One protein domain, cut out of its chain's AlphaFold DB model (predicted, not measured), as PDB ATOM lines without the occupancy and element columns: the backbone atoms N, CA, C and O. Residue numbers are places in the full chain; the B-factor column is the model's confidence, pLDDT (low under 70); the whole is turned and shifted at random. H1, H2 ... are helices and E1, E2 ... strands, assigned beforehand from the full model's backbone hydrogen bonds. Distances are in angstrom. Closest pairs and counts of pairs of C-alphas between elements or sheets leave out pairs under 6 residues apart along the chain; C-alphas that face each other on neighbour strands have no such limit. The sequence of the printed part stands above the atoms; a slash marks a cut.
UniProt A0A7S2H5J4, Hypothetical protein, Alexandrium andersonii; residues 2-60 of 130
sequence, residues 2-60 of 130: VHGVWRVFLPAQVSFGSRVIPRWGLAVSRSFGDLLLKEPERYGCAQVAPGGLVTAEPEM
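Overview. This is residues 2 to 60 of the 130 residues of the protein "Hypothetical protein" of Alexandrium andersonii (UniProt A0A7S2H5J4). Little regular structure: an elongated domain made mostly of loops, with a small hairpin of two strands, E1 and E2, at one end of its long axis and both ends of the printed part at the other. Two short helical turns, H1 and H2, follow. The printed part has 59 residues, of which 14 are in named elements, in the order E1, E2, H1, H2; the class is mixed. It is compact, with a radius of gyration of the C-alphas of 11.3 A and spans of 36 by 20 by 20 A.

Arrangement. E1, residues 14 to 16, and E2, residues 19 to 21, form an antiparallel hairpin at 157 degrees, with N 16 and O 19 2.8 A apart, within hydrogen-bond range. H1, residues 35 to 38, is apart from E1. H1 and H2, residues 40 to 43, meet only through their link; both are too short for an O i to N i+4 pair. The closest C-alphas of E1 and H2, Val 14 and Tyr 43, are 7.2 A apart.

Along the chain. E1 begins at C-alpha 14 (43.762, -28.036, -32.037) and spans 6.7 A, E2 6.6 A, H1 5.2 A. H2 spans 5.5 A and ends at C-alpha 43 (45.274, -21.884, -28.595).

Size, cuts and confidence. The farthest C-alphas, Ser 18 and Met 60, are 36.5 A apart. The printed part has no cut; the link from E2 to H1 is long. Residues under pLDDT 70 include 2 to 6 and 44 to 51.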
ATOM      1  N   VAL A   2      39.219 -28.158  -2.689       38.03
ATOM      2  CA  VAL A   2      39.627 -29.173  -3.680       38.03
ATOM      3  C   VAL A   2      40.250 -28.434  -4.864       38.03
ATOM      4  O   VAL A   2      39.733 -28.443  -5.977       38.03
ATOM      5  N   HIS A   3      41.317 -27.680  -4.604       41.44
ATOM      6  CA  HIS A   3      41.978 -26.809  -5.584       41.44
ATOM      7  C   HIS A   3      42.900 -27.556  -6.569       41.44
ATOM      8  O   HIS A   3      43.929 -27.039  -6.996       41.44
ATOM      9  N   GLY A   4      42.518 -28.766  -6.981       51.59
ATOM     10  CA  GLY A   4      43.115 -29.441  -8.128       51.59
ATOM     11  C   GLY A   4      42.272 -29.176  -9.369       51.59
ATOM     12  O   GLY A   4      41.117 -29.586  -9.433       51.59
ATOM     13  N   VAL A   5      42.821 -28.516 -10.391       53.91
ATOM     14  CA  VAL A   5      42.255 -28.660 -11.739       53.91
ATOM     15  C   VAL A   5      42.554 -30.097 -12.154       53.91
ATOM     16  O   VAL A   5      43.682 -30.442 -12.490       53.91
ATOM     17  N   TRP A   6      41.552 -30.962 -12.050       63.66
ATOM     18  CA  TRP A   6      41.716 -32.389 -12.329       63.66
ATOM     19  C   TRP A   6      41.853 -32.669 -13.815       63.66
ATOM     20  O   TRP A   6      42.354 -33.713 -14.197       63.66
ATOM     21  N   ARG A   7      41.364 -31.769 -14.671       74.31
ATOM     22  CA  ARG A   7      41.393 -31.958 -16.119       74.31
ATOM     23  C   ARG A   7      41.583 -30.631 -16.829       74.31
ATOM     24  O   ARG A   7      40.907 -29.652 -16.516       74.31
ATOM     25  N   VAL A   8      42.470 -30.620 -17.812       77.69
ATOM     26  CA  VAL A   8      42.668 -29.498 -18.724       77.69
ATOM     27  C   VAL A   8      41.762 -29.691 -19.927       77.69
ATOM     28  O   VAL A   8      41.839 -30.696 -20.631       77.69
ATOM     29  N   PHE A   9      40.908 -28.704 -20.175       77.00
ATOM     30  CA  PHE A   9      40.038 -28.663 -21.344       77.00
ATOM     31  C   PHE A   9      40.479 -27.551 -22.279       77.00
ATOM     32  O   PHE A   9      40.798 -26.447 -21.841       77.00
ATOM     33  N   LEU A  10      40.450 -27.839 -23.577       74.00
ATOM     34  CA  LEU A  10      40.670 -26.833 -24.605       74.00
ATOM     35  C   LEU A  10      39.327 -26.248 -25.064       74.00
ATOM     36  O   LEU A  10      38.313 -26.955 -25.068       74.00
ATOM     37  N   PRO A  11      39.282 -24.971 -25.480       72.19
ATOM     38  CA  PRO A  11      38.059 -24.374 -26.016       72.19
ATOM     39  C   PRO A  11      37.620 -25.035 -27.335       72.19
ATOM     40  O   PRO A  11      36.423 -25.129 -27.608       72.19
ATOM     41  N   ALA A  12      38.573 -25.546 -28.118       72.81
ATOM     42  CA  ALA A  12      38.352 -26.257 -29.373       72.81
ATOM     43  C   ALA A  12      39.431 -27.332 -29.592       72.81
ATOM     44  O   ALA A  12      40.455 -27.342 -28.910       72.81
ATOM     45  N   GLN A  13      39.201 -28.235 -30.549       75.50
ATOM     46  CA  GLN A  13      40.235 -29.157 -31.023       75.50
ATOM     47  C   GLN A  13      41.345 -28.370 -31.724       75.50
ATOM     48  O   GLN A  13      41.053 -27.501 -32.547       75.50
ATOM     49  N   VAL A  14      42.602 -28.707 -31.438       72.12
ATOM     50  CA  VAL A  14      43.762 -28.036 -32.037       72.12
ATOM     51  C   VAL A  14      44.708 -29.055 -32.663       72.12
ATOM     52  O   VAL A  14      44.996 -30.097 -32.075       72.12
ATOM     53  N   SER A  15      45.183 -28.754 -33.872       72.69
ATOM     54  CA  SER A  15      46.120 -29.592 -34.623       72.69
ATOM     55  C   SER A  15      47.511 -28.956 -34.644       72.69
ATOM     56  O   SER A  15      47.660 -27.796 -35.019       72.69
ATOM     57  N   PHE A  16      48.534 -29.733 -34.289       66.06
ATOM     58  CA  PHE A  16      49.951 -29.376 -34.347       66.06
ATOM     59  C   PHE A  16      50.713 -30.362 -35.228       66.06
ATOM     60  O   PHE A  16      51.061 -31.463 -34.797       66.06
ATOM     61  N   GLY A  17      50.994 -29.965 -36.470       75.00
ATOM     62  CA  GLY A  17      51.596 -30.869 -37.449       75.00
ATOM     63  C   GLY A  17      50.714 -32.105 -37.640       75.00
ATOM     64  O   GLY A  17      49.562 -31.980 -38.045       75.00
ATOM     65  N   SER A  18      51.237 -33.289 -37.314       76.25
ATOM     66  CA  SER A  18      50.491 -34.557 -37.355       76.25
ATOM     67  C   SER A  18      49.734 -34.898 -36.064       76.25
ATOM     68  O   SER A  18      48.990 -35.878 -36.042       76.25
ATOM     69  N   ARG A  19      49.910 -34.134 -34.977       69.88
ATOM     70  CA  ARG A  19      49.223 -34.368 -33.697       69.88
ATOM     71  C   ARG A  19      47.925 -33.578 -33.625       69.88
ATOM     72  O   ARG A  19      47.903 -32.391 -33.921       69.88
ATOM     73  N   VAL A  20      46.863 -34.221 -33.156       74.81
ATOM     74  CA  VAL A  20      45.567 -33.589 -32.892       74.81
ATOM     75  C   VAL A  20      45.275 -33.721 -31.405       74.81
ATOM     76  O   VAL A  20      45.264 -34.833 -30.884       74.81
ATOM     77  N   ILE A  21      45.049 -32.594 -30.732       73.00
ATOM     78  CA  ILE A  21      44.623 -32.562 -29.334       73.00
ATOM     79  C   ILE A  21      43.112 -32.294 -29.327       73.00
ATOM     80  O   ILE A  21      42.684 -31.206 -29.734       73.00
ATOM     81  N   PRO A  22      42.283 -33.279 -28.936       72.06
ATOM     82  CA  PRO A  22      40.844 -33.095 -28.853       72.06
ATOM     83  C   PRO A  22      40.486 -32.116 -27.729       72.06
ATOM     84  O   PRO A  22      41.311 -31.721 -26.911       72.06
ATOM     85  N   ARG A  23      39.209 -31.728 -27.673       73.31
ATOM     86  CA  ARG A  23      38.693 -30.810 -26.643       73.31
ATOM     87  C   ARG A  23      38.945 -31.316 -25.210       73.31
ATOM     88  O   ARG A  23      39.113 -30.524 -24.284       73.31
ATOM     89  N   TRP A  24      38.968 -32.637 -25.057       69.62
ATOM     90  CA  TRP A  24      39.384 -33.353 -23.858       69.62
ATOM     91  C   TRP A  24      40.917 -33.369 -23.836       69.62
ATOM     92  O   TRP A  24      41.526 -34.121 -24.590       69.62
ATOM     93  N   GLY A  25      41.527 -32.475 -23.054       76.81
ATOM     94  CA  GLY A  25      42.980 -32.370 -22.941       76.81
ATOM     95  C   GLY A  25      43.542 -33.425 -21.991       76.81
ATOM     96  O   GLY A  25      43.347 -34.621 -22.192       76.81
ATOM     97  N   LEU A  26      44.253 -32.991 -20.951       84.44
ATOM     98  CA  LEU A  26      44.891 -33.893 -19.987       84.44
ATOM     99  C   LEU A  26      44.034 -34.122 -18.749       84.44
ATOM    100  O   LEU A  26      43.314 -33.229 -18.314       84.44
ATOM    101  N   ALA A  27      44.173 -35.301 -18.143       87.50
ATOM    102  CA  ALA A  27      43.579 -35.637 -16.848       87.50
ATOM    103  C   ALA A  27      44.432 -35.184 -15.645       87.50
ATOM    104  O   ALA A  27      44.270 -35.690 -14.542       87.50
ATOM    105  N   VAL A  28      45.348 -34.236 -15.868       87.19
ATOM    106  CA  VAL A  28      46.180 -33.595 -14.845       87.19
ATOM    107  C   VAL A  28      46.382 -32.123 -15.203       87.19
ATOM    108  O   VAL A  28      46.394 -31.762 -16.380       87.19
ATOM    109  N   SER A  29      46.559 -31.271 -14.194       85.75
ATOM    110  CA  SER A  29      46.925 -29.850 -14.368       85.75
ATOM    111  C   SER A  29      48.408 -29.567 -14.182       85.75
ATOM    112  O   SER A  29      48.863 -28.456 -14.457       85.75
ATOM    113  N   ARG A  30      49.171 -30.559 -13.713       87.94
ATOM    114  CA  ARG A  30      50.611 -30.438 -13.525       87.94
ATOM    115  C   ARG A  30      51.317 -31.633 -14.138       87.94
ATOM    116  O   ARG A  30      50.937 -32.770 -13.875       87.94
ATOM    117  N   SER A  31      52.336 -31.369 -14.941       89.62
ATOM    118  CA  SER A  31      53.179 -32.409 -15.523       89.62
ATOM    119  C   SER A  31      54.518 -31.850 -15.995       89.62
ATOM    120  O   SER A  31      54.663 -30.689 -16.410       89.62
ATOM    121  N   PHE A  32      55.529 -32.713 -15.983       91.38
ATOM    122  CA  PHE A  32      56.690 -32.524 -16.844       91.38
ATOM    123  C   PHE A  32      56.320 -32.866 -18.290       91.38
ATOM    124  O   PHE A  32      55.412 -33.650 -18.545       91.38
ATOM    125  N   GLY A  33      57.029 -32.286 -19.260       89.12
ATOM    126  CA  GLY A  33      56.660 -32.451 -20.667       89.12
ATOM    127  C   GLY A  33      55.440 -31.607 -21.037       89.12
ATOM    128  O   GLY A  33      55.394 -30.436 -20.660       89.12
ATOM    129  N   ASP A  34      54.526 -32.166 -21.835       86.62
ATOM    130  CA  ASP A  34      53.304 -31.504 -22.334       86.62
ATOM    131  C   ASP A  34      53.529 -30.076 -22.839       86.62
ATOM    132  O   ASP A  34      52.713 -29.178 -22.642       86.62
ATOM    133  N   LEU A  35      54.666 -29.877 -23.516       84.12
ATOM    134  CA  LEU A  35      55.180 -28.567 -23.917       84.12
ATOM    135  C   LEU A  35      54.138 -27.737 -24.667       84.12
ATOM    136  O   LEU A  35      54.003 -26.541 -24.444       84.12
ATOM    137  N   LEU A  36      53.354 -28.405 -25.512       79.56
ATOM    138  CA  LEU A  36      52.292 -27.776 -26.276       79.56
ATOM    139  C   LEU A  36      51.251 -27.099 -25.375       79.56
ATOM    140  O   LEU A  36      50.768 -26.043 -25.750       79.56
ATOM    141  N   LEU A  37      50.931 -27.630 -24.195       81.50
ATOM    142  CA  LEU A  37      49.944 -27.051 -23.272       81.50
ATOM    143  C   LEU A  37      50.529 -25.965 -22.353       81.50
ATOM    144  O   LEU A  37      49.795 -25.347 -21.580       81.50
ATOM    145  N   LYS A  38      51.832 -25.699 -22.466       84.12
ATOM    146  CA  LYS A  38      52.545 -24.636 -21.743       84.12
ATOM    147  C   LYS A  38      52.624 -23.322 -22.523       84.12
ATOM    148  O   LYS A  38      53.096 -22.332 -21.981       84.12
ATOM    149  N   GLU A  39      52.127 -23.306 -23.760       80.06
ATOM    150  CA  GLU A  39      52.104 -22.137 -24.652       80.06
ATOM    151  C   GLU A  39      50.647 -21.745 -24.994       80.06
ATOM    152  O   GLU A  39      50.177 -21.999 -26.112       80.06
ATOM    153  N   PRO A  40      49.878 -21.194 -24.033       73.75
ATOM    154  CA  PRO A  40      48.431 -20.984 -24.152       73.75
ATOM    155  C   PRO A  40      48.045 -20.004 -25.273       73.75
ATOM    156  O   PRO A  40      46.949 -20.101 -25.834       73.75
ATOM    157  N   GLU A  41      48.947 -19.102 -25.667       75.00
ATOM    158  CA  GLU A  41      48.742 -18.137 -26.750       75.00
ATOM    159  C   GLU A  41      48.469 -18.840 -28.084       75.00
ATOM    160  O   GLU A  41      47.665 -18.362 -28.887       75.00
ATOM    161  N   ARG A  42      49.061 -20.022 -28.304       72.81
ATOM    162  CA  ARG A  42      48.864 -20.801 -29.536       72.81
ATOM    163  C   ARG A  42      47.445 -21.363 -29.694       72.81
ATOM    164  O   ARG A  42      47.097 -21.819 -30.778       72.81
ATOM    165  N   TYR A  43      46.632 -21.326 -28.638       70.81
ATOM    166  CA  TYR A  43      45.274 -21.884 -28.595       70.81
ATOM    167  C   TYR A  43      44.191 -20.804 -28.568       70.81
ATOM    168  O   TYR A  43      43.016 -21.116 -28.378       70.81
ATOM    169  N   GLY A  44      44.570 -19.528 -28.710       68.06
ATOM    170  CA  GLY A  44      43.652 -18.410 -28.488       68.06
ATOM    171  C   GLY A  44      43.283 -18.219 -27.013       68.06
ATOM    172  O   GLY A  44      42.343 -17.489 -26.713       68.06
ATOM    173  N   CYS A  45      44.032 -18.841 -26.096       68.12
ATOM    174  CA  CYS A  45      43.850 -18.751 -24.648       68.12
ATOM    175  C   CYS A  45      44.783 -17.694 -24.032       68.12
ATOM    176  O   CYS A  45      45.328 -17.903 -22.953       68.12
ATOM    177  N   ALA A  46      44.996 -16.564 -24.714       66.25
ATOM    178  CA  ALA A  46      45.951 -15.529 -24.300       66.25
ATOM    179  C   ALA A  46      45.611 -14.862 -22.947       66.25
ATOM    180  O   ALA A  46      46.428 -14.136 -22.393       66.25
ATOM    181  N   GLN A  47      44.400 -15.082 -22.425       65.12
ATOM    182  CA  GLN A  47      43.951 -14.607 -21.114       65.12
ATOM    183  C   GLN A  47      44.306 -15.567 -19.965       65.12
ATOM    184  O   GLN A  47      44.071 -15.232 -18.805       65.12
ATOM    185  N   VAL A  48      44.826 -16.764 -20.261       67.94
ATOM    186  CA  VAL A  48      45.318 -17.700 -19.239       67.94
ATOM    187  C   VAL A  48      46.628 -17.158 -18.669       67.94
ATOM    188  O   VAL A  48      47.473 -16.661 -19.410       67.94
ATOM    189  N   ALA A  49      46.778 -17.224 -17.345       59.28
ATOM    190  CA  ALA A  49      47.936 -16.683 -16.640       59.28
ATOM    191  C   ALA A  49      49.277 -17.280 -17.140       59.28
ATOM    192  O   ALA A  49      49.307 -18.420 -17.621       59.28
ATOM    193  N   PRO A  50      50.401 -16.546 -16.998       51.41
ATOM    194  CA  PRO A  50      51.733 -17.059 -17.316       51.41
ATOM    195  C   PRO A  50      52.020 -18.337 -16.516       51.41
ATOM    196  O   PRO A  50      51.858 -18.348 -15.299       51.41
ATOM    197  N   GLY A  51      52.414 -19.414 -17.198       56.31
ATOM    198  CA  GLY A  51      52.475 -20.773 -16.630       56.31
ATOM    199  C   GLY A  51      51.673 -21.806 -17.430       56.31
ATOM    200  O   GLY A  51      51.859 -23.006 -17.238       56.31
ATOM    201  N   GLY A  52      50.856 -21.345 -18.383       70.19
ATOM    202  CA  GLY A  52      50.156 -22.188 -19.348       70.19
ATOM    203  C   GLY A  52      48.922 -22.888 -18.788       70.19
ATOM    204  O   GLY A  52      48.477 -22.624 -17.676       70.19
ATOM    205  N   LEU A  53      48.340 -23.782 -19.590       77.94
ATOM    206  CA  LEU A  53      47.207 -24.613 -19.165       77.94
ATOM    207  C   LEU A  53      47.646 -25.739 -18.214       77.94
ATOM    208  O   LEU A  53      46.824 -26.261 -17.465       77.94
ATOM    209  N   VAL A  54      48.926 -26.120 -18.269       84.00
ATOM    210  CA  VAL A  54      49.555 -27.169 -17.460       84.00
ATOM    211  C   VAL A  54      50.879 -26.640 -16.924       84.00
ATOM    212  O   VAL A  54      51.726 -26.231 -17.713       84.00
ATOM    213  N   THR A  55      51.105 -26.701 -15.613       86.06
ATOM    214  CA  THR A  55      52.365 -26.235 -15.005       86.06
ATOM    215  C   THR A  55      53.340 -27.387 -14.724       86.06
ATOM    216  O   THR A  55      52.933 -28.524 -14.500       86.06
ATOM    217  N   ALA A  56      54.645 -27.107 -14.738       90.19
ATOM    218  CA  ALA A  56      55.678 -28.027 -14.238       90.19
ATOM    219  C   ALA A  56      56.052 -27.756 -12.770       90.19
ATOM    220  O   ALA A  56      56.946 -28.410 -12.235       90.19
ATOM    221  N   GLU A  57      55.428 -26.759 -12.143       89.81
ATOM    222  CA  GLU A  57      55.766 -26.326 -10.794       89.81
ATOM    223  C   GLU A  57      55.219 -27.313  -9.748       89.81
ATOM    224  O   GLU A  57      54.003 -27.561  -9.695       89.81
ATOM    225  N   PRO A  58      56.095 -27.915  -8.925       91.38
ATOM    226  CA  PRO A  58      55.672 -28.873  -7.918       91.38
ATOM    227  C   PRO A  58      54.989 -28.171  -6.745       91.38
ATOM    228  O   PRO A  58      55.213 -26.994  -6.474       91.38
ATOM    229  N   GLU A  59      54.183 -28.923  -6.003       90.00
ATOM    230  CA  GLU A  59      53.836 -28.542  -4.637       90.00
ATOM    231  C   GLU A  59      54.905 -29.082  -3.687       90.00
ATOM    232  O   GLU A  59      55.297 -30.245  -3.790       90.00
ATOM    233  N   MET A  60      55.400 -28.231  -2.787       93.38
ATOM    234  CA  MET A  60      56.427 -28.599  -1.820       93.38
ATOM    235  C   MET A  60      55.883 -28.421  -0.409       93.38
ATOM    236  O   MET A  60      55.450 -27.333  -0.034       93.38
TER     237      MET A  60